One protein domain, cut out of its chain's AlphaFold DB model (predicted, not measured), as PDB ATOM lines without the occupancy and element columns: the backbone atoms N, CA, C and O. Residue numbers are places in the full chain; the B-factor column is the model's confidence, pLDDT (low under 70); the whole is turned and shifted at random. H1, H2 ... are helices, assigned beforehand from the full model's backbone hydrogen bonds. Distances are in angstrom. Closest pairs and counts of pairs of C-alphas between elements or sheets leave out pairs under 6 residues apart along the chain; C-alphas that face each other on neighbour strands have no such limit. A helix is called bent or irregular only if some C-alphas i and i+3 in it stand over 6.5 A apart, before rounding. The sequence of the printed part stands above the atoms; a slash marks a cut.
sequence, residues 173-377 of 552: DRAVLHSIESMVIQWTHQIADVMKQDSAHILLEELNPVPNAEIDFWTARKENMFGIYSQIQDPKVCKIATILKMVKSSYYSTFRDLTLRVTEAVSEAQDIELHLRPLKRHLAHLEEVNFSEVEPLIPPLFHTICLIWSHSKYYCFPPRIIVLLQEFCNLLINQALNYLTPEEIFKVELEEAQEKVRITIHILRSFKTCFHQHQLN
ATOM      1  N   ASP A 173     -53.845 -56.940 -60.464       68.62
ATOM      2  CA  ASP A 173     -55.008 -56.128 -60.132       68.62
ATOM      3  C   ASP A 173     -54.618 -54.637 -60.070       68.62
ATOM      4  O   ASP A 173     -53.536 -54.281 -59.583       68.62
ATOM      5  N   ARG A 174     -55.499 -53.740 -60.540       76.88
ATOM      6  CA  ARG A 174     -55.288 -52.280 -60.474       76.88
ATOM      7  C   ARG A 174     -55.056 -51.812 -59.039       76.88
ATOM      8  O   ARG A 174     -54.291 -50.875 -58.827       76.88
ATOM      9  N   ALA A 175     -55.672 -52.478 -58.064       75.38
ATOM     10  CA  ALA A 175     -55.470 -52.190 -56.648       75.38
ATOM     11  C   ALA A 175     -53.999 -52.352 -56.219       75.38
ATOM     12  O   ALA A 175     -53.465 -51.496 -55.513       75.38
ATOM     13  N   VAL A 176     -53.313 -53.397 -56.700       77.00
ATOM     14  CA  VAL A 176     -51.894 -53.651 -56.393       77.00
ATOM     15  C   VAL A 176     -51.004 -52.591 -57.037       77.00
ATOM     16  O   VAL A 176     -50.081 -52.092 -56.395       77.00
ATOM     17  N   LEU A 177     -51.297 -52.200 -58.282       82.06
ATOM     18  CA  LEU A 177     -50.558 -51.135 -58.961       82.06
ATOM     19  C   LEU A 177     -50.675 -49.799 -58.211       82.06
ATOM     20  O   LEU A 177     -49.655 -49.184 -57.919       82.06
ATOM     21  N   HIS A 178     -51.887 -49.390 -57.826       83.81
ATOM     22  CA  HIS A 178     -52.096 -48.161 -57.053       83.81
ATOM     23  C   HIS A 178     -51.410 -48.191 -55.681       83.81
ATOM     24  O   HIS A 178     -50.912 -47.162 -55.214       83.81
ATOM     25  N   SER A 179     -51.341 -49.363 -55.045       82.06
ATOM     26  CA  SER A 179     -50.593 -49.556 -53.799       82.06
ATOM     27  C   SER A 179     -49.098 -49.308 -54.006       82.06
ATOM     28  O   SER A 179     -48.483 -48.549 -53.259       82.06
ATOM     29  N   ILE A 180     -48.522 -49.882 -55.069       83.62
ATOM     30  CA  ILE A 180     -47.112 -49.689 -55.432       83.62
ATOM     31  C   ILE A 180     -46.818 -48.212 -55.732       83.62
ATOM     32  O   ILE A 180     -45.822 -47.672 -55.251       83.62
ATOM     33  N   GLU A 181     -47.676 -47.546 -56.505       86.56
ATOM     34  CA  GLU A 181     -47.519 -46.123 -56.831       86.56
ATOM     35  C   GLU A 181     -47.552 -45.259 -55.564       86.56
ATOM     36  O   GLU A 181     -46.691 -44.400 -55.369       86.56
ATOM     37  N   SER A 182     -48.475 -45.558 -54.647       86.06
ATOM     38  CA  SER A 182     -48.582 -44.873 -53.355       86.06
ATOM     39  C   SER A 182     -47.330 -45.066 -52.490       86.06
ATOM     40  O   SER A 182     -46.849 -44.103 -51.892       86.06
ATOM     41  N   MET A 183     -46.752 -46.273 -52.464       84.56
ATOM     42  CA  MET A 183     -45.498 -46.547 -51.749       84.56
ATOM     43  C   MET A 183     -44.328 -45.732 -52.312       84.56
ATOM     44  O   MET A 183     -43.578 -45.128 -51.549       84.56
ATOM     45  N   VAL A 184     -44.190 -45.656 -53.639       87.12
ATOM     46  CA  VAL A 184     -43.128 -44.861 -54.282       87.12
ATOM     47  C   VAL A 184     -43.258 -43.377 -53.945       87.12
ATOM     48  O   VAL A 184     -42.249 -42.722 -53.668       87.12
ATOM     49  N   ILE A 185     -44.482 -42.841 -53.922       88.19
ATOM     50  CA  ILE A 185     -44.736 -41.456 -53.503       88.19
ATOM     51  C   ILE A 185     -44.289 -41.255 -52.050       88.19
ATOM     52  O   ILE A 185     -43.518 -40.338 -51.765       88.19
ATOM     53  N   GLN A 186     -44.706 -42.138 -51.138       86.00
ATOM     54  CA  GLN A 186     -44.340 -42.062 -49.721       86.00
ATOM     55  C   GLN A 186     -42.824 -42.129 -49.507       86.00
ATOM     56  O   GLN A 186     -42.271 -41.287 -48.798       86.00
ATOM     57  N   TRP A 187     -42.132 -43.066 -50.160       90.31
ATOM     58  CA  TRP A 187     -40.672 -43.173 -50.092       90.31
ATOM     59  C   TRP A 187     -39.983 -41.919 -50.621       90.31
ATOM     60  O   TRP A 187     -38.995 -41.468 -50.044       90.31
ATOM     61  N   THR A 188     -40.521 -41.317 -51.684       88.81
ATOM     62  CA  THR A 188     -39.977 -40.077 -52.250       88.81
ATOM     63  C   THR A 188     -40.043 -38.931 -51.244       88.81
ATOM     64  O   THR A 188     -39.047 -38.228 -51.074       88.81
ATOM     65  N   HIS A 189     -41.176 -38.760 -50.555       89.69
ATOM     66  CA  HIS A 189     -41.320 -37.748 -49.505       89.69
ATOM     67  C   HIS A 189     -40.393 -38.025 -48.320       89.69
ATOM     68  O   HIS A 189     -39.629 -37.147 -47.925       89.69
ATOM     69  N   GLN A 190     -40.387 -39.262 -47.820       88.94
ATOM     70  CA  GLN A 190     -39.575 -39.651 -46.671       88.94
ATOM     71  C   GLN A 190     -38.077 -39.427 -46.923       88.94
ATOM     72  O   GLN A 190     -37.387 -38.850 -46.089       88.94
ATOM     73  N   ILE A 191     -37.571 -39.838 -48.087       88.69
ATOM     74  CA  ILE A 191     -36.164 -39.643 -48.454       88.69
ATOM     75  C   ILE A 191     -35.857 -38.159 -48.664       88.69
ATOM     76  O   ILE A 191     -34.798 -37.696 -48.243       88.69
ATOM     77  N   ALA A 192     -36.768 -37.395 -49.276       88.38
ATOM     78  CA  ALA A 192     -36.581 -35.958 -49.449       88.38
ATOM     79  C   ALA A 192     -36.455 -35.232 -48.102       88.38
ATOM     80  O   ALA A 192     -35.616 -34.346 -47.973       88.38
ATOM     81  N   ASP A 193     -37.232 -35.623 -47.092       87.06
ATOM     82  CA  ASP A 193     -37.151 -35.023 -45.758       87.06
ATOM     83  C   ASP A 193     -35.831 -35.345 -45.051       87.06
ATOM     84  O   ASP A 193     -35.236 -34.464 -44.435       87.06
ATOM     85  N   VAL A 194     -35.306 -36.562 -45.213       87.75
ATOM     86  CA  VAL A 194     -33.973 -36.910 -44.693       87.75
ATOM     87  C   VAL A 194     -32.878 -36.134 -45.430       87.75
ATOM     88  O   VAL A 194     -31.933 -35.652 -44.812       87.75
ATOM     89  N   MET A 195     -33.010 -35.950 -46.747       85.88
ATOM     90  CA  MET A 195     -32.045 -35.185 -47.542       85.88
ATOM     91  C   MET A 195     -31.985 -33.704 -47.142       85.88
ATOM     92  O   MET A 195     -30.902 -33.126 -47.208       85.88
ATOM     93  N   LYS A 196     -33.103 -33.111 -46.694       85.94
ATOM     94  CA  LYS A 196     -33.174 -31.715 -46.219       85.94
ATOM     95  C   LYS A 196     -32.447 -31.466 -44.895       85.94
ATOM     96  O   LYS A 196     -32.220 -30.307 -44.567       85.94
ATOM     97  N   GLN A 197     -32.130 -32.506 -44.121       82.88
ATOM     98  CA  GLN A 197     -31.421 -32.334 -42.851       82.88
ATOM     99  C   GLN A 197     -30.042 -31.716 -43.097       82.88
ATOM    100  O   GLN A 197     -29.328 -32.161 -43.999       82.88
ATOM    101  N   ASP A 198     -29.669 -30.738 -42.278       80.25
ATOM    102  CA  ASP A 198     -28.414 -29.992 -42.378       80.25
ATOM    103  C   ASP A 198     -27.761 -29.891 -40.996       80.25
ATOM    104  O   ASP A 198     -28.462 -29.764 -39.988       80.25
ATOM    105  N   SER A 199     -26.432 -29.948 -40.942       80.69
ATOM    106  CA  SER A 199     -25.691 -29.875 -39.679       80.69
ATOM    107  C   SER A 199     -25.792 -28.494 -39.032       80.69
ATOM    108  O   SER A 199     -25.847 -28.382 -37.807       80.69
ATOM    109  N   ALA A 200     -25.963 -27.447 -39.846       78.25
ATOM    110  CA  ALA A 200     -26.167 -26.074 -39.389       78.25
ATOM    111  C   ALA A 200     -27.410 -25.888 -38.494       78.25
ATOM    112  O   ALA A 200     -27.490 -24.904 -37.761       78.25
ATOM    113  N   HIS A 201     -28.380 -26.812 -38.517       75.94
ATOM    114  CA  HIS A 201     -29.612 -26.688 -37.733       75.94
ATOM    115  C   HIS A 201     -29.347 -26.582 -36.223       75.94
ATOM    116  O   HIS A 201     -29.999 -25.797 -35.543       75.94
ATOM    117  N   ILE A 202     -28.359 -27.314 -35.697       69.81
ATOM    118  CA  ILE A 202     -28.033 -27.311 -34.258       69.81
ATOM    119  C   ILE A 202     -27.425 -25.961 -33.836       69.81
ATOM    120  O   ILE A 202     -27.672 -25.477 -32.732       69.81
ATOM    121  N   LEU A 203     -26.664 -25.319 -34.728       69.56
ATOM    122  CA  LEU A 203     -26.135 -23.969 -34.510       69.56
ATOM    123  C   LEU A 203     -27.251 -22.916 -34.483       69.56
ATOM    124  O   LEU A 203     -27.185 -21.982 -33.686       69.56
ATOM    125  N   LEU A 204     -28.282 -23.079 -35.319       68.19
ATOM    126  CA  LEU A 204     -29.441 -22.177 -35.375       68.19
ATOM    127  C   LEU A 204     -30.323 -22.252 -34.119       68.19
ATOM    128  O   LEU A 204     -31.030 -21.294 -33.822       68.19
ATOM    129  N   GLU A 205     -30.259 -23.352 -33.369       70.06
ATOM    130  CA  GLU A 205     -30.961 -23.532 -32.090       70.06
ATOM    131  C   GLU A 205     -30.205 -22.933 -30.882       70.06
ATOM    132  O   GLU A 205     -30.597 -23.159 -29.741       70.06
ATOM    133  N   GLU A 206     -29.116 -22.182 -31.111       67.94
ATOM    134  CA  GLU A 206     -28.270 -21.541 -30.081       67.94
ATOM    135  C   GLU A 206     -27.671 -22.508 -29.037       67.94
ATOM    136  O   GLU A 206     -27.179 -22.097 -27.985       67.94
ATOM    137  N   LEU A 207     -27.619 -23.806 -29.349       72.81
ATOM    138  CA  LEU A 207     -27.062 -24.842 -28.471       72.81
ATOM    139  C   LEU A 207     -25.524 -24.818 -28.390       72.81
ATOM    140  O   LEU A 207     -24.944 -25.577 -27.618       72.81
ATOM    141  N   ASN A 208     -24.869 -23.941 -29.163       84.31
ATOM    142  CA  ASN A 208     -23.412 -23.772 -29.241       84.31
ATOM    143  C   ASN A 208     -22.643 -25.107 -29.364       84.31
ATOM    144  O   ASN A 208     -21.799 -25.403 -28.512       84.31
ATOM    145  N   PRO A 209     -22.920 -25.923 -30.402       90.06
ATOM    146  CA  PRO A 209     -22.249 -27.202 -30.597       90.06
ATOM    147  C   PRO A 209     -20.728 -27.052 -30.755       90.06
ATOM    148  O   PRO A 209     -20.217 -25.996 -31.141       90.06
ATOM    149  N   VAL A 210     -20.023 -28.140 -30.449       92.94
ATOM    150  CA  VAL A 210     -18.571 -28.320 -30.622       92.94
ATOM    151  C   VAL A 210     -18.300 -29.254 -31.813       92.94
ATOM    152  O   VAL A 210     -19.218 -29.974 -32.203       92.94
ATOM    153  N   PRO A 211     -17.066 -29.329 -32.355       93.50
ATOM    154  CA  PRO A 211     -16.790 -29.972 -33.649       93.50
ATOM    155  C   PRO A 211     -17.152 -31.459 -33.757       93.50
ATOM    156  O   PRO A 211     -17.295 -31.996 -34.856       93.50
ATOM    157  N   ASN A 212     -17.296 -32.153 -32.622       92.00
ATOM    158  CA  ASN A 212     -17.796 -33.528 -32.603       92.00
ATOM    159  C   ASN A 212     -19.223 -33.628 -33.170       92.00
ATOM    160  O   ASN A 212     -19.551 -34.647 -33.769       92.00
ATOM    161  N   ALA A 213     -20.041 -32.576 -33.058       91.81
ATOM    162  CA  ALA A 213     -21.399 -32.545 -33.593       91.81
ATOM    163  C   ALA A 213     -21.422 -32.675 -35.125       91.81
ATOM    164  O   ALA A 213     -22.138 -33.534 -35.640       91.81
ATOM    165  N   GLU A 214     -20.603 -31.908 -35.853       93.69
ATOM    166  CA  GLU A 214     -20.455 -32.038 -37.310       93.69
ATOM    167  C   GLU A 214     -19.971 -33.446 -37.703       93.69
ATOM    168  O   GLU A 214     -20.515 -34.080 -38.611       93.69
ATOM    169  N   ILE A 215     -18.969 -33.982 -36.997       93.88
ATOM    170  CA  ILE A 215     -18.400 -35.301 -37.311       93.88
ATOM    171  C   ILE A 215     -19.417 -36.426 -37.060       93.88
ATOM    172  O   ILE A 215     -19.556 -37.340 -37.884       93.88
ATOM    173  N   ASP A 216     -20.134 -36.375 -35.941       92.50
ATOM    174  CA  ASP A 216     -21.156 -37.357 -35.586       92.50
ATOM    175  C   ASP A 216     -22.367 -37.252 -36.515       92.50
ATOM    176  O   ASP A 216     -22.890 -38.280 -36.952       92.50
ATOM    177  N   PHE A 217     -22.752 -36.035 -36.917       92.81
ATOM    178  CA  PHE A 217     -23.788 -35.812 -37.923       92.81
ATOM    179  C   PHE A 217     -23.442 -36.499 -39.244       92.81
ATOM    180  O   PHE A 217     -24.247 -37.280 -39.757       92.81
ATOM    181  N   TRP A 218     -22.246 -36.271 -39.797       95.06
ATOM    182  CA  TRP A 218     -21.850 -36.890 -41.067       95.06
ATOM    183  C   TRP A 218     -21.657 -38.403 -40.949       95.06
ATOM    184  O   TRP A 218     -21.993 -39.137 -41.884       95.06
ATOM    185  N   THR A 219     -21.212 -38.889 -39.788       94.69
ATOM    186  CA  THR A 219     -21.142 -40.326 -39.495       94.69
ATOM    187  C   THR A 219     -22.539 -40.955 -39.522       94.69
ATOM    188  O   THR A 219     -22.768 -41.913 -40.266       94.69
ATOM    189  N   ALA A 220     -23.496 -40.375 -38.794       92.25
ATOM    190  CA  ALA A 220     -24.881 -40.839 -38.752       92.25
ATOM    191  C   ALA A 220     -25.575 -40.707 -40.118       92.25
ATOM    192  O   ALA A 220     -26.280 -41.621 -40.553       92.25
ATOM    193  N   ARG A 221     -25.338 -39.607 -40.846       93.19
ATOM    194  CA  ARG A 221     -25.888 -39.386 -42.190       93.19
ATOM    195  C   ARG A 221     -25.388 -40.439 -43.171       93.19
ATOM    196  O   ARG A 221     -26.199 -40.985 -43.916       93.19
ATOM    197  N   LYS A 222     -24.093 -40.770 -43.150       94.56
ATOM    198  CA  LYS A 222     -23.521 -41.844 -43.974       94.56
ATOM    199  C   LYS A 222     -24.194 -43.185 -43.680       94.56
ATOM    200  O   LYS A 222     -24.605 -43.869 -44.615       94.56
ATOM    201  N   GLU A 223     -24.332 -43.555 -42.408       93.88
ATOM    202  CA  GLU A 223     -24.973 -44.816 -42.010       93.88
ATOM    203  C   GLU A 223     -26.444 -44.878 -42.433       93.88
ATOM    204  O   GLU A 223     -26.889 -45.881 -42.995       93.88
ATOM    205  N   ASN A 224     -27.192 -43.792 -42.225       92.94
ATOM    206  CA  ASN A 224     -28.597 -43.702 -42.603       92.94
ATOM    207  C   ASN A 224     -28.776 -43.751 -44.132       92.94
ATOM    208  O   ASN A 224     -29.554 -44.564 -44.630       92.94
ATOM    209  N   MET A 225     -28.011 -42.956 -44.894       93.62
ATOM    210  CA  MET A 225     -28.050 -42.962 -46.365       93.62
ATOM    211  C   MET A 225     -27.684 -44.333 -46.939       93.62
ATOM    212  O   MET A 225     -28.374 -44.834 -47.826       93.62
ATOM    213  N   PHE A 226     -26.644 -44.981 -46.403       93.62
ATOM    214  CA  PHE A 226     -26.263 -46.332 -46.812       93.62
ATOM    215  C   PHE A 226     -27.350 -47.365 -46.469       93.62
ATOM    216  O   PHE A 226     -27.622 -48.277 -47.254       93.62
ATOM    217  N   GLY A 227     -28.021 -47.200 -45.326       93.44
ATOM    218  CA  GLY A 227     -29.179 -48.003 -44.939       93.44
ATOM    219  C   GLY A 227     -30.359 -47.851 -45.903       93.44
ATOM    220  O   GLY A 227     -30.986 -48.850 -46.260       93.44
ATOM    221  N   ILE A 228     -30.654 -46.633 -46.366       93.19
ATOM    222  CA  ILE A 228     -31.687 -46.375 -47.387       93.19
ATOM    223  C   ILE A 228     -31.287 -47.013 -48.719       93.19
ATOM    224  O   ILE A 228     -32.093 -47.705 -49.336       93.19
ATOM    225  N   TYR A 229     -30.039 -46.829 -49.147       94.31
ATOM    226  CA  TYR A 229     -29.522 -47.422 -50.380       94.31
ATOM    227  C   TYR A 229     -29.641 -48.949 -50.374       94.31
ATOM    228  O   TYR A 229     -30.168 -49.530 -51.321       94.31
ATOM    229  N   SER A 230     -29.252 -49.590 -49.269       93.88
ATOM    230  CA  SER A 230     -29.361 -51.043 -49.097       93.88
ATOM    231  C   SER A 230     -30.815 -51.527 -49.188       93.88
ATOM    232  O   SER A 230     -31.079 -52.568 -49.783       93.88
ATOM    233  N   GLN A 231     -31.768 -50.757 -48.650       92.81
ATOM    234  CA  GLN A 231     -33.200 -51.059 -48.766       92.81
ATOM    235  C   GLN A 231     -33.710 -50.920 -50.204       92.81
ATOM    236  O   GLN A 231     -34.485 -51.758 -50.652       92.81
ATOM    237  N   ILE A 232     -33.266 -49.905 -50.954       90.56
ATOM    238  CA  ILE A 232     -33.648 -49.725 -52.366       90.56
ATOM    239  C   ILE A 232     -33.098 -50.858 -53.245       90.56
ATOM    240  O   ILE A 232     -33.751 -51.268 -54.204       90.56
ATOM    241  N   GLN A 233     -31.924 -51.391 -52.902       89.88
ATOM    242  CA  GLN A 233     -31.320 -52.534 -53.588       89.88
ATOM    243  C   GLN A 233     -31.937 -53.888 -53.223       89.88
ATOM    244  O   GLN A 233     -31.614 -54.887 -53.872       89.88
ATOM    245  N   ASP A 234     -32.825 -53.950 -52.226       90.38
ATOM    246  CA  ASP A 234     -33.482 -55.196 -51.837       90.38
ATOM    247  C   ASP A 234     -34.178 -55.831 -53.062       90.38
ATOM    248  O   ASP A 234     -34.899 -55.139 -53.795       90.38
ATOM    249  N   PRO A 235     -34.012 -57.144 -53.316       87.44
ATOM    250  CA  PRO A 235     -34.644 -57.824 -54.447       87.44
ATOM    251  C   PRO A 235     -36.160 -57.604 -54.543       87.44
ATOM    252  O   PRO A 235     -36.713 -57.585 -55.644       87.44
ATOM    253  N   LYS A 236     -36.851 -57.423 -53.410       85.44
ATOM    254  CA  LYS A 236     -38.281 -57.093 -53.360       85.44
ATOM    255  C   LYS A 236     -38.549 -55.700 -53.937       85.44
ATOM    256  O   LYS A 236     -39.464 -55.549 -54.740       85.44
ATOM    257  N   VAL A 237     -37.728 -54.707 -53.608       87.25
ATOM    258  CA  VAL A 237     -37.842 -53.341 -54.146       87.25
ATOM    259  C   VAL A 237     -37.428 -53.291 -55.623       87.25
ATOM    260  O   VAL A 237     -38.102 -52.664 -56.441       87.25
ATOM    261  N   CYS A 238     -36.411 -54.052 -56.028       86.19
ATOM    262  CA  CYS A 238     -36.031 -54.191 -57.439       86.19
ATOM    263  C   CYS A 238     -37.166 -54.771 -58.311       86.19
ATOM    264  O   CYS A 238     -37.354 -54.370 -59.467       86.19
ATOM    265  N   LYS A 239     -37.977 -55.688 -57.761       84.50
ATOM    266  CA  LYS A 239     -39.185 -56.191 -58.435       84.50
ATOM    267  C   LYS A 239     -40.230 -55.088 -58.640       84.50
ATOM    268  O   LYS A 239     -40.806 -55.026 -59.723       84.50
ATOM    269  N   ILE A 240     -40.422 -54.186 -57.670       84.94
ATOM    270  CA  ILE A 240     -41.307 -53.009 -57.809       84.94
ATOM    271  C   ILE A 240     -40.873 -52.143 -58.996       84.94
ATOM    272  O   ILE A 240     -41.691 -51.809 -59.853       84.94
ATOM    273  N   ALA A 241     -39.577 -51.844 -59.098       86.19
ATOM    274  CA  ALA A 241     -39.032 -51.067 -60.210       86.19
ATOM    275  C   ALA A 241     -39.297 -51.740 -61.570       86.19
ATOM    276  O   ALA A 241     -39.650 -51.080 -62.549       86.19
ATOM    277  N   THR A 242     -39.164 -53.068 -61.617       85.88
ATOM    278  CA  THR A 242     -39.413 -53.871 -62.820       85.88
ATOM    279  C   THR A 242     -40.886 -53.830 -63.225       85.88
ATOM    280  O   THR A 242     -41.190 -53.622 -64.399       85.88
ATOM    281  N   ILE A 243     -41.801 -53.954 -62.261       84.44
ATOM    282  CA  ILE A 243     -43.249 -53.866 -62.486       84.44
ATOM    283  C   ILE A 243     -43.639 -52.485 -63.021       84.44
ATOM    284  O   ILE A 243     -44.300 -52.397 -64.055       84.44
ATOM    285  N   LEU A 244     -43.182 -51.407 -62.377       86.81
ATOM    286  CA  LEU A 244     -43.463 -50.035 -62.816       86.81
ATOM    287  C   LEU A 244     -42.968 -49.783 -64.247       86.81
ATOM    288  O   LEU A 244     -43.651 -49.124 -65.033       86.81
ATOM    289  N   LYS A 245     -41.817 -50.366 -64.609       87.75
ATOM    290  CA  LYS A 245     -41.269 -50.316 -65.969       87.75
ATOM    291  C   LYS A 245     -42.123 -51.092 -66.973       87.75
ATOM    292  O   LYS A 245     -42.391 -50.578 -68.057       87.75
ATOM    293  N   MET A 246     -42.541 -52.313 -66.632       85.38
ATOM    294  CA  MET A 246     -43.358 -53.170 -67.504       85.38
ATOM    295  C   MET A 246     -44.722 -52.545 -67.798       85.38
ATOM    296  O   MET A 246     -45.161 -52.539 -68.946       85.38
ATOM    297  N   VAL A 247     -45.358 -51.967 -66.777       85.81
ATOM    298  CA  VAL A 247     -46.674 -51.319 -66.882       85.81
ATOM    299  C   VAL A 247     -46.578 -49.907 -67.489       85.81
ATOM    300  O   VAL A 247     -47.598 -49.300 -67.796       85.81
ATOM    301  N   LYS A 248     -45.360 -49.389 -67.724       86.12
ATOM    302  CA  LYS A 248     -45.100 -48.012 -68.185       86.12
ATOM    303  C   LYS A 248     -45.773 -46.959 -67.289       86.12
ATOM    304  O   LYS A 248     -46.321 -45.978 -67.788       86.12
ATOM    305  N   SER A 249     -45.735 -47.167 -65.971       87.38
ATOM    306  CA  SER A 249     -46.284 -46.211 -65.001       87.38
ATOM    307  C   SER A 249     -45.513 -44.886 -65.050       87.38
ATOM    308  O   SER A 249     -44.287 -44.869 -65.204       87.38
ATOM    309  N   SER A 250     -46.223 -43.771 -64.867       88.94
ATOM    310  CA  SER A 250     -45.635 -42.429 -64.765       88.94
ATOM    311  C   SER A 250     -44.679 -42.289 -63.575       88.94
ATOM    312  O   SER A 250     -43.765 -41.473 -63.629       88.94
ATOM    313  N   TYR A 251     -44.831 -43.115 -62.534       89.25
ATOM    314  CA  TYR A 251     -43.992 -43.088 -61.329       89.25
ATOM    315  C   TYR A 251     -42.643 -43.802 -61.494       89.25
ATOM    316  O   TYR A 251     -41.776 -43.689 -60.625       89.25
ATOM    317  N   TYR A 252     -42.421 -44.519 -62.606       90.06
ATOM    318  CA  TYR A 252     -41.141 -45.188 -62.863       90.06
ATOM    319  C   TYR A 252     -39.977 -44.192 -62.974       90.06
ATOM    320  O   TYR A 252     -38.903 -44.441 -62.424       90.06
ATOM    321  N   SER A 253     -40.177 -43.056 -63.655       90.44
ATOM    322  CA  SER A 253     -39.155 -42.004 -63.755       90.44
ATOM    323  C   SER A 253     -38.827 -41.434 -62.378       90.44
ATOM    324  O   SER A 253     -37.660 -41.406 -62.002       90.44
ATOM    325  N   THR A 254     -39.846 -41.100 -61.582       89.25
ATOM    326  CA  THR A 254     -39.682 -40.599 -60.211       89.25
ATOM    327  C   THR A 254     -38.896 -41.573 -59.333       89.25
ATOM    328  O   THR A 254     -37.986 -41.153 -58.622       89.25
ATOM    329  N   PHE A 255     -39.189 -42.876 -59.411       89.38
ATOM    330  CA  PHE A 255     -38.465 -43.903 -58.656       89.38
ATOM    331  C   PHE A 255     -37.002 -44.056 -59.107       89.38
ATOM    332  O   PHE A 255     -36.094 -44.195 -58.281       89.38
ATOM    333  N   ARG A 256     -36.743 -43.997 -60.419       91.12
ATOM    334  CA  ARG A 256     -35.378 -44.024 -60.961       91.12
ATOM    335  C   ARG A 256     -34.578 -42.807 -60.497       91.12
ATOM    336  O   ARG A 256     -33.451 -42.958 -60.035       91.12
ATOM    337  N   ASP A 257     -35.169 -41.622 -60.588       90.38
ATOM    338  CA  ASP A 257     -34.522 -40.368 -60.206       90.38
ATOM    339  C   ASP A 257     -34.293 -40.312 -58.679       90.38
ATOM    340  O   ASP A 257     -33.273 -39.809 -58.215       90.38
ATOM    341  N   LEU A 258     -35.192 -40.896 -57.879       90.75
ATOM    342  CA  LEU A 258     -34.995 -41.124 -56.443       90.75
ATOM    343  C   LEU A 258     -33.787 -42.031 -56.161       90.75
ATOM    344  O   LEU A 258     -32.954 -41.694 -55.322       90.75
ATOM    345  N   THR A 259     -33.666 -43.153 -56.877       91.12
ATOM    346  CA  THR A 259     -32.543 -44.095 -56.725       91.12
ATOM    347  C   THR A 259     -31.202 -43.433 -57.058       91.12
ATOM    348  O   THR A 259     -30.214 -43.631 -56.344       91.12
ATOM    349  N   LEU A 260     -31.168 -42.607 -58.111       93.12
ATOM    350  CA  LEU A 260     -29.983 -41.830 -58.482       93.12
ATOM    351  C   LEU A 260     -29.599 -40.843 -57.371       93.12
ATOM    352  O   LEU A 260     -28.468 -40.890 -56.896       93.12
ATOM    353  N   ARG A 261     -30.554 -40.037 -56.886       91.56
ATOM    354  CA  ARG A 261     -30.320 -39.074 -55.795       91.56
ATOM    355  C   ARG A 261     -29.805 -39.737 -54.519       91.56
ATOM    356  O   ARG A 261     -28.922 -39.197 -53.865       91.56
ATOM    357  N   VAL A 262     -30.333 -40.909 -54.153       94.31
ATOM    358  CA  VAL A 262     -29.832 -41.663 -52.990       94.31
ATOM    359  C   VAL A 262     -28.396 -42.133 -53.217       94.31
ATOM    360  O   VAL A 262     -27.573 -42.020 -52.315       94.31
ATOM    361  N   THR A 263     -28.069 -42.616 -54.417       94.25
ATOM    362  CA  THR A 263     -26.702 -43.048 -54.752       94.25
ATOM    363  C   THR A 263     -25.712 -41.880 -54.670       94.25
ATOM    364  O   THR A 263     -24.632 -42.022 -54.098       94.25
ATOM    365  N   GLU A 264     -26.095 -40.707 -55.179       94.19
ATOM    366  CA  GLU A 264     -25.304 -39.475 -55.076       94.19
ATOM    367  C   GLU A 264     -25.132 -39.025 -53.618       94.19
ATOM    368  O   GLU A 264     -24.014 -38.720 -53.207       94.19
ATOM    369  N   ALA A 265     -26.203 -39.057 -52.817       93.75
ATOM    370  CA  ALA A 265     -26.163 -38.695 -51.399       93.75
ATOM    371  C   ALA A 265     -25.294 -39.652 -50.560       93.75
ATOM    372  O   ALA A 265     -24.616 -39.216 -49.629       93.75
ATOM    373  N   VAL A 266     -25.274 -40.950 -50.889       95.44
ATOM    374  CA  VAL A 266     -24.346 -41.916 -50.276       95.44
ATOM    375  C   VAL A 266     -22.904 -41.569 -50.627       95.44
ATOM    376  O   VAL A 266     -22.069 -41.517 -49.728       95.44
ATOM    377  N   SER A 267     -22.612 -41.305 -51.906       96.00
ATOM    378  CA  SER A 267     -21.268 -40.909 -52.345       96.00
ATOM    379  C   SER A 267     -20.805 -39.625 -51.654       96.00
ATOM    380  O   SER A 267     -19.649 -39.533 -51.252       96.00
ATOM    381  N   GLU A 268     -21.698 -38.648 -51.498       95.31
ATOM    382  CA  GLU A 268     -21.430 -37.414 -50.763       95.31
ATOM    383  C   GLU A 268     -21.100 -37.690 -49.291       95.31
ATOM    384  O   GLU A 268     -20.056 -37.266 -48.799       95.31
ATOM    385  N   ALA A 269     -21.966 -38.419 -48.583       95.44
ATOM    386  CA  ALA A 269     -21.784 -38.671 -47.157       95.44
ATOM    387  C   ALA A 269     -20.536 -39.526 -46.865       95.44
ATOM    388  O   ALA A 269     -19.876 -39.323 -45.848       95.44
ATOM    389  N   GLN A 270     -20.194 -40.463 -47.755       96.94
ATOM    390  CA  GLN A 270     -18.971 -41.266 -47.657       96.94
ATOM    391  C   GLN A 270     -17.708 -40.426 -47.856       96.94
ATOM    392  O   GLN A 270     -16.775 -40.564 -47.069       96.94
ATOM    393  N   ASP A 271     -17.682 -39.563 -48.878       97.38
ATOM    394  CA  ASP A 271     -16.556 -38.657 -49.125       97.38
ATOM    395  C   ASP A 271     -16.329 -37.739 -47.922       97.38
ATOM    396  O   ASP A 271     -15.211 -37.635 -47.425       97.38
ATOM    397  N   ILE A 272     -17.393 -37.129 -47.399       96.25
ATOM    398  CA  ILE A 272     -17.285 -36.187 -46.283       96.25
ATOM    399  C   ILE A 272     -16.832 -36.886 -44.998       96.25
ATOM    400  O   ILE A 272     -15.873 -36.436 -44.375       96.25
ATOM    401  N   GLU A 273     -17.459 -37.999 -44.604       96.44
ATOM    402  CA  GLU A 273     -17.062 -38.713 -43.378       96.44
ATOM    403  C   GLU A 273     -15.615 -39.208 -43.449       96.44
ATOM    404  O   GLU A 273     -14.885 -39.109 -42.461       96.44
ATOM    405  N   LEU A 274     -15.183 -39.700 -44.617       96.88
ATOM    406  CA  LEU A 274     -13.806 -40.135 -44.832       96.88
ATOM    407  C   LEU A 274     -12.816 -38.999 -44.554       96.88
ATOM    408  O   LEU A 274     -11.834 -39.211 -43.840       96.88
ATOM    409  N   HIS A 275     -13.081 -37.808 -45.100       96.88
ATOM    410  CA  HIS A 275     -12.191 -36.660 -44.962       96.88
ATOM    411  C   HIS A 275     -12.293 -35.984 -43.590       96.88
ATOM    412  O   HIS A 275     -11.289 -35.468 -43.122       96.88
ATOM    413  N   LEU A 276     -13.437 -36.020 -42.899       96.62
ATOM    414  CA  LEU A 276     -13.561 -35.460 -41.544       96.62
ATOM    415  C   LEU A 276     -12.909 -36.334 -40.461       96.62
ATOM    416  O   LEU A 276     -12.519 -35.829 -39.410       96.62
ATOM    417  N   ARG A 277     -12.737 -37.640 -40.701       94.38
ATOM    418  CA  ARG A 277     -12.192 -38.592 -39.716       94.38
ATOM    419  C   ARG A 277     -10.856 -38.183 -39.061       94.38
ATOM    420  O   ARG A 277     -10.735 -38.395 -37.852       94.38
ATOM    421  N   PRO A 278      -9.854 -37.620 -39.770       95.69
ATOM    422  CA  PRO A 278      -8.601 -37.172 -39.163       95.69
ATOM    423  C   PRO A 278      -8.791 -36.121 -38.061       95.69
ATOM    424  O   PRO A 278      -8.019 -36.119 -37.101       95.69
ATOM    425  N   LEU A 279      -9.840 -35.290 -38.138       96.31
ATOM    426  CA  LEU A 279     -10.116 -34.258 -37.133       96.31
ATOM    427  C   LEU A 279     -10.393 -34.841 -35.748       96.31
ATOM    428  O   LEU A 279     -10.053 -34.196 -34.763       96.31
ATOM    429  N   LYS A 280     -10.903 -36.079 -35.641       94.88
ATOM    430  CA  LYS A 280     -11.138 -36.731 -34.339       94.88
ATOM    431  C   LYS A 280      -9.880 -36.775 -33.468       94.88
ATOM    432  O   LYS A 280      -9.973 -36.601 -32.260       94.88
ATOM    433  N   ARG A 281      -8.701 -36.981 -34.071       94.38
ATOM    434  CA  ARG A 281      -7.430 -36.987 -33.326       94.38
ATOM    435  C   ARG A 281      -7.022 -35.590 -32.873       94.38
ATOM    436  O   ARG A 281      -6.557 -35.441 -31.752       94.38
ATOM    437  N   HIS A 282      -7.209 -34.585 -33.728       94.75
ATOM    438  CA  HIS A 282      -6.945 -33.193 -33.362       94.75
ATOM    439  C   HIS A 282      -7.864 -32.735 -32.228       94.75
ATOM    440  O   HIS A 282      -7.393 -32.088 -31.304       94.75
ATOM    441  N   LEU A 283      -9.145 -33.112 -32.274       94.44
ATOM    442  CA  LEU A 283     -10.123 -32.782 -31.239       94.44
ATOM    443  C   LEU A 283      -9.798 -33.435 -29.904       94.44
ATOM    444  O   LEU A 283      -9.727 -32.727 -28.909       94.44
ATOM    445  N   ALA A 284      -9.526 -34.742 -29.898       94.81
ATOM    446  CA  ALA A 284      -9.114 -35.434 -28.680       94.81
ATOM    447  C   ALA A 284      -7.882 -34.764 -28.055       94.81
ATOM    448  O   ALA A 284      -7.871 -34.473 -26.866       94.81
ATOM    449  N   HIS A 285      -6.880 -34.426 -28.871       94.25
ATOM    450  CA  HIS A 285      -5.680 -33.773 -28.365       94.25
ATOM    451  C   HIS A 285      -5.947 -32.358 -27.829       94.25
ATOM    452  O   HIS A 285      -5.428 -32.008 -26.776       94.25
ATOM    453  N   LEU A 286      -6.777 -31.562 -28.516       94.12
ATOM    454  CA  LEU A 286      -7.185 -30.233 -28.050       94.12
ATOM    455  C   LEU A 286      -7.954 -30.294 -26.728       94.12
ATOM    456  O   LEU A 286      -7.772 -29.412 -25.898       94.12
ATOM    457  N   GLU A 287      -8.807 -31.300 -26.535       92.75
ATOM    458  CA  GLU A 287      -9.598 -31.492 -25.312       92.75
ATOM    459  C   GLU A 287      -8.771 -32.027 -24.131       92.75
ATOM    460  O   GLU A 287      -9.106 -31.739 -22.984       92.75
ATOM    461  N   GLU A 288      -7.700 -32.780 -24.396       93.31
ATOM    462  CA  GLU A 288      -6.828 -33.377 -23.374       93.31
ATOM    463  C   GLU A 288      -5.795 -32.403 -22.787       93.31
ATOM    464  O   GLU A 288      -5.427 -32.539 -21.619       93.31
ATOM    465  N   VAL A 289      -5.287 -31.454 -23.580       94.94
ATOM    466  CA  VAL A 289      -4.235 -30.531 -23.125       94.94
ATOM    467  C   VAL A 289      -4.780 -29.410 -22.241       94.94
ATOM    468  O   VAL A 289      -5.931 -28.985 -22.355       94.94
ATOM    469  N   ASN A 290      -3.912 -28.869 -21.383       94.38
ATOM    470  CA  ASN A 290      -4.218 -27.636 -20.666       94.38
ATOM    471  C   ASN A 290      -4.439 -26.498 -21.662       94.38
ATOM    472  O   ASN A 290      -3.732 -26.388 -22.662       94.38
ATOM    473  N   PHE A 291      -5.367 -25.594 -21.353       95.69
ATOM    474  CA  PHE A 291      -5.701 -24.499 -22.262       95.69
ATOM    475  C   PHE A 291      -4.480 -23.631 -22.627       95.69
ATOM    476  O   PHE A 291      -4.329 -23.249 -23.781       95.69
ATOM    477  N   SER A 292      -3.551 -23.401 -21.691       95.06
ATOM    478  CA  SER A 292      -2.289 -22.678 -21.933       95.06
ATOM    479  C   SER A 292      -1.372 -23.320 -22.986       95.06
ATOM    480  O   SER A 292      -0.484 -22.655 -23.506       95.06
ATOM    481  N   GLU A 293      -1.580 -24.598 -23.309       95.44
ATOM    482  CA  GLU A 293      -0.782 -25.390 -24.252       95.44
ATOM    483  C   GLU A 293      -1.513 -25.636 -25.584       95.44
ATOM    484  O   GLU A 293      -1.028 -26.381 -26.431       95.44
ATOM    485  N   VAL A 294      -2.673 -25.006 -25.806       96.50
ATOM    486  CA  VAL A 294      -3.473 -25.188 -27.031       96.50
ATOM    487  C   VAL A 294      -2.828 -24.529 -28.255       96.50
ATOM    488  O   VAL A 294      -2.993 -25.020 -29.372       96.50
ATOM    489  N   GLU A 295      -2.080 -23.435 -28.080       96.50
ATOM    490  CA  GLU A 295      -1.547 -22.639 -29.197       96.50
ATOM    491  C   GLU A 295      -0.767 -23.459 -30.251       96.50
ATOM    492  O   GLU A 295      -1.085 -23.339 -31.437       96.50
ATOM    493  N   PRO A 296       0.196 -24.330 -29.888       96.88
ATOM    494  CA  PRO A 296       0.955 -25.120 -30.861       96.88
ATOM    495  C   PRO A 296       0.104 -26.108 -31.674       96.88
ATOM    496  O   PRO A 296       0.547 -26.580 -32.722       96.88
ATOM    497  N   LEU A 297      -1.112 -26.429 -31.216       96.88
ATOM    498  CA  LEU A 297      -2.023 -27.371 -31.874       96.88
ATOM    499  C   LEU A 297      -2.887 -26.712 -32.956       96.88
ATOM    500  O   LEU A 297      -3.429 -27.406 -33.822       96.88
ATOM    501  N   ILE A 298      -2.980 -25.380 -32.943       97.19
ATOM    502  CA  ILE A 298      -3.791 -24.598 -33.881       97.19
ATOM    503  C   ILE A 298      -3.278 -24.721 -35.332       97.19
ATOM    504  O   ILE A 298      -4.093 -25.020 -36.210       97.19
ATOM    505  N   PRO A 299      -1.975 -24.559 -35.647       96.94
ATOM    506  CA  PRO A 299      -1.512 -24.665 -37.035       96.94
ATOM    507  C   PRO A 299      -1.695 -26.061 -37.662       96.94
ATOM    508  O   PRO A 299      -2.215 -26.142 -38.779       96.94
ATOM    509  N   PRO A 300      -1.361 -27.181 -36.982       96.94
ATOM    510  CA  PRO A 300      -1.654 -28.522 -37.499       96.94
ATOM    511  C   PRO A 300      -3.150 -28.777 -37.728       96.94
ATOM    512  O   PRO A 300      -3.519 -29.479 -38.674       96.94
ATOM    513  N   LEU A 301      -4.015 -28.204 -36.883       97.31
ATOM    514  CA  LEU A 301      -5.462 -28.264 -37.068       97.31
ATOM    515  C   LEU A 301      -5.872 -27.579 -38.380       97.31
ATOM    516  O   LEU A 301      -6.522 -28.207 -39.215       97.31
ATOM    517  N   PHE A 302      -5.472 -26.321 -38.591       97.50
ATOM    518  CA  PHE A 302      -5.818 -25.585 -39.811       97.50
ATOM    519  C   PHE A 302      -5.243 -26.231 -41.069       97.50
ATOM    520  O   PHE A 302      -5.931 -26.299 -42.086       97.50
ATOM    521  N   HIS A 303      -4.028 -26.777 -40.997       96.50
ATOM    522  CA  HIS A 303      -3.454 -27.557 -42.090       96.50
ATOM    523  C   HIS A 303      -4.366 -28.724 -42.494       96.50
ATOM    524  O   HIS A 303      -4.690 -28.884 -43.672       96.50
ATOM    525  N   THR A 304      -4.853 -29.492 -41.517       97.06
ATOM    526  CA  THR A 304      -5.784 -30.601 -41.760       97.06
ATOM    527  C   THR A 304      -7.113 -30.111 -42.328       97.06
ATOM    528  O   THR A 304      -7.609 -30.682 -43.295       97.06
ATOM    529  N   ILE A 305      -7.669 -29.016 -41.801       97.12
ATOM    530  CA  ILE A 305      -8.902 -28.409 -42.321       97.12
ATOM    531  C   ILE A 305      -8.739 -27.984 -43.795       97.12
ATOM    532  O   ILE A 305      -9.620 -28.240 -44.617       97.12
ATOM    533  N   CYS A 306      -7.605 -27.383 -44.164       96.00
ATOM    534  CA  CYS A 306      -7.314 -27.006 -45.547       96.00
ATOM    535  C   CYS A 306      -7.141 -28.221 -46.468       96.00
ATOM    536  O   CYS A 306      -7.629 -28.192 -47.597       96.00
ATOM    537  N   LEU A 307      -6.516 -29.305 -45.990       95.44
ATOM    538  CA  LEU A 307      -6.432 -30.564 -46.739       95.44
ATOM    539  C   LEU A 307      -7.817 -31.169 -46.988       95.44
ATOM    540  O   LEU A 307      -8.096 -31.614 -48.100       95.44
ATOM    541  N   ILE A 308      -8.702 -31.142 -45.987       95.56
ATOM    542  CA  ILE A 308     -10.097 -31.583 -46.131       95.56
ATOM    543  C   ILE A 308     -10.799 -30.752 -47.202       95.56
ATOM    544  O   ILE A 308     -11.439 -31.308 -48.094       95.56
ATOM    545  N   TRP A 309     -10.637 -29.429 -47.151       95.31
ATOM    546  CA  TRP A 309     -11.216 -28.513 -48.127       95.31
ATOM    547  C   TRP A 309     -10.699 -28.739 -49.556       95.31
ATOM    548  O   TRP A 309     -11.475 -28.626 -50.505       95.31
ATOM    549  N   SER A 310      -9.415 -29.054 -49.745       93.50
ATOM    550  CA  SER A 310      -8.855 -29.245 -51.088       93.50
ATOM    551  C   SER A 310      -9.107 -30.638 -51.674       93.50
ATOM    552  O   SER A 310      -9.257 -30.753 -52.891       93.50
ATOM    553  N   HIS A 311      -9.204 -31.680 -50.838       92.44
ATOM    554  CA  HIS A 311      -9.333 -33.071 -51.293       92.44
ATOM    555  C   HIS A 311     -10.776 -33.586 -51.321       92.44
ATOM    556  O   HIS A 311     -11.109 -34.407 -52.177       92.44
ATOM    557  N   SER A 312     -11.658 -33.096 -50.443       94.50
ATOM    558  CA  SER A 312     -13.055 -33.531 -50.446       94.50
ATOM    559  C   SER A 312     -13.830 -32.862 -51.575       94.50
ATOM    560  O   SER A 312     -13.989 -31.638 -51.638       94.50
ATOM    561  N   LYS A 313     -14.401 -33.688 -52.453       91.62
ATOM    562  CA  LYS A 313     -15.235 -33.218 -53.564       91.62
ATOM    563  C   LYS A 313     -16.517 -32.550 -53.069       91.62
ATOM    564  O   LYS A 313     -16.998 -31.625 -53.724       91.62
ATOM    565  N   TYR A 314     -17.063 -33.023 -51.950       92.88
ATOM    566  CA  TYR A 314     -18.357 -32.571 -51.449       92.88
ATOM    567  C   TYR A 314     -18.246 -31.620 -50.250       92.88
ATOM    568  O   TYR A 314     -19.103 -30.754 -50.091       92.88
ATOM    569  N   TYR A 315     -17.198 -31.698 -49.427       93.75
ATOM    570  CA  TYR A 315     -17.044 -30.810 -48.267       93.75
ATOM    571  C   TYR A 315     -16.567 -29.398 -48.626       93.75
ATOM    572  O   TYR A 315     -16.747 -28.478 -47.832       93.75
ATOM    573  N   CYS A 316     -15.999 -29.204 -49.822       91.62
ATOM    574  CA  CYS A 316     -15.533 -27.913 -50.338       91.62
ATOM    575  C   CYS A 316     -16.686 -26.942 -50.690       91.62
ATOM    576  O   CYS A 316     -16.813 -26.454 -51.817       91.62
ATOM    577  N   PHE A 317     -17.553 -26.686 -49.708       90.94
ATOM    578  CA  PHE A 317     -18.754 -25.871 -49.774       90.94
ATOM    579  C   PHE A 317     -18.771 -24.864 -48.604       90.94
ATOM    580  O   PHE A 317     -18.709 -25.289 -47.448       90.94
ATOM    581  N   PRO A 318     -18.859 -23.541 -48.861       92.56
ATOM    582  CA  PRO A 318     -18.668 -22.516 -47.830       92.56
ATOM    583  C   PRO A 318     -19.526 -22.664 -46.559       92.56
ATOM    584  O   PRO A 318     -18.971 -22.549 -45.472       92.56
ATOM    585  N   PRO A 319     -20.833 -22.979 -46.631       91.94
ATOM    586  CA  PRO A 319     -21.635 -23.181 -45.423       91.94
ATOM    587  C   PRO A 319     -21.101 -24.272 -44.483       91.94
ATOM    588  O   PRO A 319     -21.124 -24.080 -43.274       91.94
ATOM    589  N   ARG A 320     -20.552 -25.375 -45.014       92.81
ATOM    590  CA  ARG A 320     -20.040 -26.500 -44.201       92.81
ATOM    591  C   ARG A 320     -18.789 -26.118 -43.422       92.81
ATOM    592  O   ARG A 320     -18.695 -26.366 -42.227       92.81
ATOM    593  N   ILE A 321     -17.845 -25.458 -44.093       94.31
ATOM    594  CA  ILE A 321     -16.615 -25.016 -43.433       94.31
ATOM    595  C   ILE A 321     -16.893 -23.922 -42.395       94.31
ATOM    596  O   ILE A 321     -16.234 -23.887 -41.360       94.31
ATOM    597  N   ILE A 322     -17.892 -23.064 -42.634       94.38
ATOM    598  CA  ILE A 322     -18.334 -22.063 -41.657       94.38
ATOM    599  C   ILE A 322     -18.870 -22.750 -40.399       94.38
ATOM    600  O   ILE A 322     -18.426 -22.391 -39.313       94.38
ATOM    601  N   VAL A 323     -19.755 -23.745 -40.541       93.94
ATOM    602  CA  VAL A 323     -20.291 -24.543 -39.421       93.94
ATOM    603  C   VAL A 323     -19.156 -25.141 -38.592       93.94
ATOM    604  O   VAL A 323     -19.059 -24.871 -37.398       93.94
ATOM    605  N   LEU A 324     -18.228 -25.854 -39.235       95.75
ATOM    606  CA  LEU A 324     -17.102 -26.480 -38.542       95.75
ATOM    607  C   LEU A 324     -16.229 -25.455 -37.801       95.75
ATOM    608  O   LEU A 324     -15.859 -25.662 -36.647       95.75
ATOM    609  N   LEU A 325     -15.898 -24.328 -38.438       96.62
ATOM    610  CA  LEU A 325     -15.070 -23.291 -37.818       96.62
ATOM    611  C   LEU A 325     -15.799 -22.560 -36.679       96.62
ATOM    612  O   LEU A 325     -15.154 -22.203 -35.691       96.62
ATOM    613  N   GLN A 326     -17.120 -22.369 -36.770       95.75
ATOM    614  CA  GLN A 326     -17.938 -21.873 -35.657       95.75
ATOM    615  C   GLN A 326     -17.909 -22.846 -34.475       95.75
ATOM    616  O   GLN A 326     -17.736 -22.422 -33.334       95.75
ATOM    617  N   GLU A 327     -18.022 -24.147 -34.734       95.31
ATOM    618  CA  GLU A 327     -17.937 -25.173 -33.697       95.31
ATOM    619  C   GLU A 327     -16.557 -25.183 -33.015       95.31
ATOM    620  O   GLU A 327     -16.481 -25.269 -31.789       95.31
ATOM    621  N   PHE A 328     -15.461 -24.993 -33.761       96.88
ATOM    622  CA  PHE A 328     -14.125 -24.823 -33.168       96.88
ATOM    623  C   PHE A 328     -14.018 -23.548 -32.321       96.88
ATOM    624  O   PHE A 328     -13.420 -23.579 -31.245       96.88
ATOM    625  N   CYS A 329     -14.632 -22.442 -32.755       97.00
ATOM    626  CA  CYS A 329     -14.723 -21.236 -31.930       97.00
ATOM    627  C   CYS A 329     -15.475 -21.521 -30.624       97.00
ATOM    628  O   CYS A 329     -15.037 -21.093 -29.560       97.00
ATOM    629  N   ASN A 330     -16.578 -22.273 -30.683       95.50
ATOM    630  CA  ASN A 330     -17.351 -22.648 -29.501       95.50
ATOM    631  C   ASN A 330     -16.536 -23.520 -28.538       95.50
ATOM    632  O   ASN A 330     -16.577 -23.275 -27.333       95.50
ATOM    633  N   LEU A 331     -15.769 -24.484 -29.057       95.69
ATOM    634  CA  LEU A 331     -14.863 -25.310 -28.258       95.69
ATOM    635  C   LEU A 331     -13.825 -24.452 -27.525       95.69
ATOM    636  O   LEU A 331     -13.686 -24.578 -26.310       95.69
ATOM    637  N   LEU A 332     -13.155 -23.534 -28.231       96.81
ATOM    638  CA  LEU A 332     -12.162 -22.641 -27.627       96.81
ATOM    639  C   LEU A 332     -12.766 -21.724 -26.560       96.81
ATOM    640  O   LEU A 332     -12.145 -21.514 -25.523       96.81
ATOM    641  N   ILE A 333     -13.978 -21.202 -26.781       95.50
ATOM    642  CA  ILE A 333     -14.691 -20.407 -25.770       95.50
ATOM    643  C   ILE A 333     -14.979 -21.263 -24.533       95.50
ATOM    644  O   ILE A 333     -14.709 -20.822 -23.420       95.50
ATOM    645  N   ASN A 334     -15.477 -22.490 -24.704       94.50
ATOM    646  CA  ASN A 334     -15.776 -23.379 -23.579       94.50
ATOM    647  C   ASN A 334     -14.510 -23.722 -22.774       94.50
ATOM    648  O   ASN A 334     -14.530 -23.670 -21.545       94.50
ATOM    649  N   GLN A 335     -13.393 -24.012 -23.445       95.31
ATOM    650  CA  GLN A 335     -12.117 -24.264 -22.771       95.31
ATOM    651  C   GLN A 335     -11.567 -23.015 -22.073       95.31
ATOM    652  O   GLN A 335     -11.086 -23.111 -20.947       95.31
ATOM    653  N   ALA A 336     -11.689 -21.841 -22.697       96.00
ATOM    654  CA  ALA A 336     -11.287 -20.575 -22.096       96.00
ATOM    655  C   ALA A 336     -12.106 -20.251 -20.838       96.00
ATOM    656  O   ALA A 336     -11.537 -19.826 -19.836       96.00
ATOM    657  N   LEU A 337     -13.424 -20.479 -20.862       94.19
ATOM    658  CA  LEU A 337     -14.293 -20.297 -19.696       94.19
ATOM    659  C   LEU A 337     -13.898 -21.239 -18.552       94.19
ATOM    660  O   LEU A 337     -13.797 -20.791 -17.413       94.19
ATOM    661  N   ASN A 338     -13.599 -22.506 -18.854       93.62
ATOM    662  CA  ASN A 338     -13.120 -23.465 -17.854       93.62
ATOM    663  C   ASN A 338     -11.747 -23.072 -17.282       93.62
ATOM    664  O   ASN A 338     -11.508 -23.237 -16.092       93.62
ATOM    665  N   TYR A 339     -10.847 -22.541 -18.111       95.12
ATOM    666  CA  TYR A 339      -9.514 -22.108 -17.682       95.12
ATOM    667  C   TYR A 339      -9.548 -20.845 -16.814       95.12
ATOM    668  O   TYR A 339      -8.841 -20.757 -15.810       95.12
ATOM    669  N   LEU A 340     -10.367 -19.863 -17.197       93.81
ATOM    670  CA  LEU A 340     -10.478 -18.586 -16.494       93.81
ATOM    671  C   LEU A 340     -11.329 -18.677 -15.228       93.81
ATOM    672  O   LEU A 340     -11.081 -17.911 -14.305       93.81
ATOM    673  N   THR A 341     -12.310 -19.586 -15.201       90.38
ATOM    674  CA  THR A 341     -13.295 -19.756 -14.121       90.38
ATOM    675  C   THR A 341     -13.962 -18.423 -13.733       90.38
ATOM    676  O   THR A 341     -13.479 -17.710 -12.850       90.38
ATOM    677  N   PRO A 342     -15.093 -18.049 -14.366       84.44
ATOM    678  CA  PRO A 342     -15.640 -16.699 -14.233       84.44
ATOM    679  C   PRO A 342     -15.941 -16.259 -12.793       84.44
ATOM    680  O   PRO A 342     -15.789 -15.086 -12.464       84.44
ATOM    681  N   GLU A 343     -16.321 -17.190 -11.916       82.56
ATOM    682  CA  GLU A 343     -16.640 -16.908 -10.509       82.56
ATOM    683  C   GLU A 343     -15.416 -16.574  -9.640       82.56
ATOM    684  O   GLU A 343     -15.571 -16.040  -8.535       82.56
ATOM    685  N   GLU A 344     -14.214 -16.908 -10.112       84.81
ATOM    686  CA  GLU A 344     -12.959 -16.807  -9.363       84.81
ATOM    687  C   GLU A 344     -12.011 -15.751  -9.934       84.81
ATOM    688  O   GLU A 344     -11.120 -15.296  -9.225       84.81
ATOM    689  N   ILE A 345     -12.229 -15.290 -11.168       88.56
ATOM    690  CA  ILE A 345     -11.294 -14.408 -11.885       88.56
ATOM    691  C   ILE A 345     -10.940 -13.110 -11.129       88.56
ATOM    692  O   ILE A 345      -9.843 -12.594 -11.300       88.56
ATOM    693  N   PHE A 346     -11.840 -12.588 -10.286       85.19
ATOM    694  CA  PHE A 346     -11.588 -11.412  -9.437       85.19
ATOM    695  C   PHE A 346     -11.166 -11.753  -8.002       85.19
ATOM    696  O   PHE A 346     -10.798 -10.848  -7.268       85.19
ATOM    697  N   LYS A 347     -11.244 -13.023  -7.588       86.00
ATOM    698  CA  LYS A 347     -10.943 -13.485  -6.220       86.00
ATOM    699  C   LYS A 347      -9.524 -14.030  -6.064       86.00
ATOM    700  O   LYS A 347      -9.027 -14.121  -4.946       86.00
ATOM    701  N   VAL A 348      -8.913 -14.460  -7.164       87.94
ATOM    702  CA  VAL A 348      -7.515 -14.905  -7.203       87.94
ATOM    703  C   VAL A 348      -6.590 -13.681  -7.214       87.94
ATOM    704  O   VAL A 348      -7.033 -12.565  -7.494       87.94
ATOM    705  N   GLU A 349      -5.305 -13.873  -6.905       90.00
ATOM    706  CA  GLU A 349      -4.293 -12.817  -7.012       90.00
ATOM    707  C   GLU A 349      -4.326 -12.154  -8.400       90.00
ATOM    708  O   GLU A 349      -4.390 -12.825  -9.437       90.00
ATOM    709  N   LEU A 350      -4.286 -10.816  -8.415       88.25
ATOM    710  CA  LEU A 350      -4.481 -10.009  -9.620       88.25
ATOM    711  C   LEU A 350      -3.466 -10.359 -10.716       88.25
ATOM    712  O   LEU A 350      -3.827 -10.415 -11.892       88.25
ATOM    713  N   GLU A 351      -2.209 -10.597 -10.343       90.81
ATOM    714  CA  GLU A 351      -1.143 -10.983 -11.265       90.81
ATOM    715  C   GLU A 351      -1.436 -12.324 -11.955       90.81
ATOM    716  O   GLU A 351      -1.263 -12.435 -13.171       90.81
ATOM    717  N   GLU A 352      -1.927 -13.322 -11.212       93.88
ATOM    718  CA  GLU A 352      -2.298 -14.627 -11.771       93.88
ATOM    719  C   GLU A 352      -3.505 -14.493 -12.710       93.88
ATOM    720  O   GLU A 352      -3.481 -14.996 -13.837       93.88
ATOM    721  N   ALA A 353      -4.551 -13.780 -12.279       93.06
ATOM    722  CA  ALA A 353      -5.746 -13.555 -13.087       93.06
ATOM    723  C   ALA A 353      -5.425 -12.800 -14.390       93.06
ATOM    724  O   ALA A 353      -5.903 -13.170 -15.467       93.06
ATOM    725  N   GLN A 354      -4.570 -11.775 -14.312       93.12
ATOM    726  CA  GLN A 354      -4.113 -11.017 -15.471       93.12
ATOM    727  C   GLN A 354      -3.336 -11.889 -16.458       93.12
ATOM    728  O   GLN A 354      -3.580 -11.799 -17.663       93.12
ATOM    729  N   GLU A 355      -2.432 -12.740 -15.973       95.25
ATOM    730  CA  GLU A 355      -1.663 -13.633 -16.837       95.25
ATOM    731  C   GLU A 355      -2.566 -14.650 -17.543       95.25
ATOM    732  O   GLU A 355      -2.468 -14.825 -18.760       95.25
ATOM    733  N   LYS A 356      -3.528 -15.250 -16.827       95.69
ATOM    734  CA  LYS A 356      -4.511 -16.154 -17.442       95.69
ATOM    735  C   LYS A 356      -5.292 -15.466 -18.564       95.69
ATOM    736  O   LYS A 356      -5.398 -16.026 -19.654       95.69
ATOM    737  N   VAL A 357      -5.781 -14.241 -18.337       96.44
ATOM    738  CA  VAL A 357      -6.501 -13.459 -19.360       96.44
ATOM    739  C   VAL A 357      -5.615 -13.163 -20.573       96.44
ATOM    740  O   VAL A 357      -6.071 -13.322 -21.707       96.44
ATOM    741  N   ARG A 358      -4.344 -12.792 -20.366       97.31
ATOM    742  CA  ARG A 358      -3.386 -12.547 -21.459       97.31
ATOM    743  C   ARG A 358      -3.134 -13.788 -22.303       97.31
ATOM    744  O   ARG A 358      -3.188 -13.698 -23.529       97.31
ATOM    745  N   ILE A 359      -2.914 -14.937 -21.662       97.75
ATOM    746  CA  ILE A 359      -2.749 -16.227 -22.343       97.75
ATOM    747  C   ILE A 359      -3.993 -16.537 -23.185       97.75
ATOM    748  O   ILE A 359      -3.873 -16.870 -24.365       97.75
ATOM    749  N   THR A 360      -5.199 -16.349 -22.636       97.94
ATOM    750  CA  THR A 360      -6.445 -16.546 -23.389       97.94
ATOM    751  C   THR A 360      -6.549 -15.622 -24.594       97.94
ATOM    752  O   THR A 360      -6.791 -16.099 -25.703       97.94
ATOM    753  N   ILE A 361      -6.325 -14.319 -24.425       98.00
ATOM    754  CA  ILE A 361      -6.342 -13.352 -25.531       98.00
ATOM    755  C   ILE A 361      -5.333 -13.754 -26.613       98.00
ATOM    756  O   ILE A 361      -5.646 -13.699 -27.804       98.00
ATOM    757  N   HIS A 362      -4.137 -14.185 -26.214       98.12
ATOM    758  CA  HIS A 362      -3.091 -14.617 -27.133       98.12
ATOM    759  C   HIS A 362      -3.503 -15.850 -27.949       98.12
ATOM    760  O   HIS A 362      -3.432 -15.809 -29.177       98.12
ATOM    761  N   ILE A 363      -4.040 -16.894 -27.311       98.25
ATOM    762  CA  ILE A 363      -4.513 -18.114 -27.991       98.25
ATOM    763  C   ILE A 363      -5.639 -17.798 -28.985       98.25
ATOM    764  O   ILE A 363      -5.584 -18.220 -30.142       98.25
ATOM    765  N   LEU A 364      -6.643 -17.015 -28.572       98.06
ATOM    766  CA  LEU A 364      -7.760 -16.641 -29.449       98.06
ATOM    767  C   LEU A 364      -7.285 -15.803 -30.646       98.06
ATOM    768  O   LEU A 364      -7.770 -15.971 -31.769       98.06
ATOM    769  N   ARG A 365      -6.301 -14.920 -30.430       98.00
ATOM    770  CA  ARG A 365      -5.657 -14.156 -31.504       98.00
ATOM    771  C   ARG A 365      -4.878 -15.074 -32.445       98.00
ATOM    772  O   ARG A 365      -5.030 -14.937 -33.655       98.00
ATOM    773  N   SER A 366      -4.113 -16.025 -31.907       97.81
ATOM    774  CA  SER A 366      -3.356 -17.019 -32.676       97.81
ATOM    775  C   SER A 366      -4.278 -17.849 -33.578       97.81
ATOM    776  O   SER A 366      -4.011 -17.987 -34.773       97.81
ATOM    777  N   PHE A 367      -5.447 -18.264 -33.071       98.12
ATOM    778  CA  PHE A 367      -6.485 -18.935 -33.865       98.12
ATOM    779  C   PHE A 367      -6.951 -18.101 -35.068       98.12
ATOM    780  O   PHE A 367      -6.947 -18.585 -36.203       98.12
ATOM    781  N   LYS A 368      -7.298 -16.823 -34.853       97.31
ATOM    782  CA  LYS A 368      -7.724 -15.913 -35.934       97.31
ATOM    783  C   LYS A 368      -6.603 -15.632 -36.935       97.31
ATOM    784  O   LYS A 368      -6.840 -15.611 -38.142       97.31
ATOM    785  N   THR A 369      -5.380 -15.417 -36.456       97.44
ATOM    786  CA  THR A 369      -4.214 -15.191 -37.319       97.44
ATOM    787  C   THR A 369      -3.934 -16.414 -38.188       97.44
ATOM    788  O   THR A 369      -3.732 -16.260 -39.393       97.44
ATOM    789  N   CYS A 370      -3.994 -17.617 -37.615       97.19
ATOM    790  CA  CYS A 370      -3.798 -18.862 -38.349       97.19
ATOM    791  C   CYS A 370      -4.883 -19.064 -39.420       97.19
ATOM    792  O   CYS A 370      -4.554 -19.334 -40.575       97.19
ATOM    793  N   PHE A 371      -6.158 -18.799 -39.098       97.06
ATOM    794  CA  PHE A 371      -7.240 -18.792 -40.089       97.06
ATOM    795  C   PHE A 371      -6.911 -17.900 -41.295       97.06
ATOM    796  O   PHE A 371      -6.996 -18.350 -42.438       97.06
ATOM    797  N   HIS A 372      -6.497 -16.650 -41.061       95.81
ATOM    798  CA  HIS A 372      -6.192 -15.718 -42.148       95.81
ATOM    799  C   HIS A 372      -4.966 -16.139 -42.969       95.81
ATOM    800  O   HIS A 372      -4.982 -16.010 -44.191       95.81
ATOM    801  N   GLN A 373      -3.925 -16.676 -42.329       95.88
ATOM    802  CA  GLN A 373      -2.746 -17.200 -43.028       95.88
ATOM    803  C   GLN A 373      -3.121 -18.345 -43.975       95.88
ATOM    804  O   GLN A 373      -2.759 -18.328 -45.150       95.88
ATOM    805  N   HIS A 374      -3.901 -19.309 -43.489       94.44
ATOM    806  CA  HIS A 374      -4.357 -20.444 -44.289       94.44
ATOM    807  C   HIS A 374      -5.378 -20.048 -45.365       94.44
ATOM    808  O   HIS A 374      -5.364 -20.613 -46.456       94.44
ATOM    809  N   GLN A 375      -6.222 -19.045 -45.102       93.44
ATOM    810  CA  GLN A 375      -7.139 -18.478 -46.092       93.44
ATOM    811  C   GLN A 375      -6.384 -17.853 -47.275       93.44
ATOM    812  O   GLN A 375      -6.791 -18.041 -48.421       93.44
ATOM    813  N   LEU A 376      -5.298 -17.118 -47.008       92.75
ATOM    814  CA  LEU A 376      -4.459 -16.511 -48.047       92.75
ATOM    815  C   LEU A 376      -3.683 -17.566 -48.843       92.75
ATOM    816  O   LEU A 376      -3.604 -17.470 -50.064       92.75
ATOM    817  N   ASN A 377      -3.181 -18.596 -48.161       92.69
ATOM    818  CA  ASN A 377      -2.348 -19.647 -48.748       92.69
ATOM    819  C   ASN A 377      -3.156 -20.885 -49.179       92.69
ATOM    820  O   ASN A 377      -2.606 -21.972 -49.348       92.69
TER     821      ASN A 377
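Overview. This is residues 173 to 377 of the 552 residues of the protein "DHC_N1 domain-containing protein" of Callorhinchus milii (UniProt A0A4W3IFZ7). The domain is a long rod of two helix groups set end to end: H1, H3 and H5 run lengthwise in one half, with the shorter H4 near its far end, and H6, H7, H8 and H9 run roughly alongside one another in the other half. A tight link leads from H5 into H6 where the halves join, the short H2 lies near there, and residues 347 to 352, of which 350 to 352 belong to H9, stick out. The printed part has 205 residues with nine named helices, H1 to H9 in order, and no named strand; it is all helix. It is loose, with a radius of gyration of the C-alphas of 23.9 A and spans of 86 by 37 by 23 A.

Arrangement. H1, residues 174 to 195, touches H5, residues 251 to 276, the same way at a shallow tilt of 27 degrees; their closest C-alphas, of Val 184 and Phe 255, are 6.5 A apart. H2, residues 200 to 204, only just touches H8, residues 318 to 340, with 3 pairs of C-alphas within 8 A, the closest those of Ala 200 and Val 323 at 6.1 A. H3, residues 212 to 232, touches H5, opposite ways at 34 degrees, only just short of steep; the closest C-alphas, of Lys 222 and Ala 269, are 4.8 A apart. H4, residues 235 to 246, forms a hairpin with H5, closest at the C-alphas of Leu 244 and Tyr 252, 5.4 A. H6, residues 279 to 288, and H7, residues 295 to 311, form a hairpin, closest at the C-alphas of His 282 and Leu 301, 6.3 A. H9, residues 350 to 376, touches H7 the same way, closest at the C-alphas of Glu 295 and Ile 363, 5.5 A. H8 and H9 form a hairpin, closest at the C-alphas of Ala 336 and Thr 360, 6.4 A. H3, H5, H7, H8 and H9 form an up-and-down bundle, each running against the one before it. Every O i to N i+4 pair is within hydrogen-bond range in H1 to H6, H8 and H9; in H7 it is 11 of 13.

Along the chain. H1 begins at C-alpha 174, (-55.288, -52.280, -60.474), and is 31.6 A long. H3 is 30.1 A, H5 37.1 A, H7 25.6 A and H8 32.6 A long. H7 is irregular, but only just: C-alphas 296 and 299 are 6.7 A apart. H9, 39.0 A long, ends at C-alpha 376, (-4.459, -16.511, -48.047).

Size, cuts and confidence. The C-alphas farthest apart, of Asp 173 and Glu 351, are 85.6 A apart. The printed part has no cut, and no link is long. Mean pLDDT of the printed part is 91.2; residues 173, 202 to 204 and 206 are under 70.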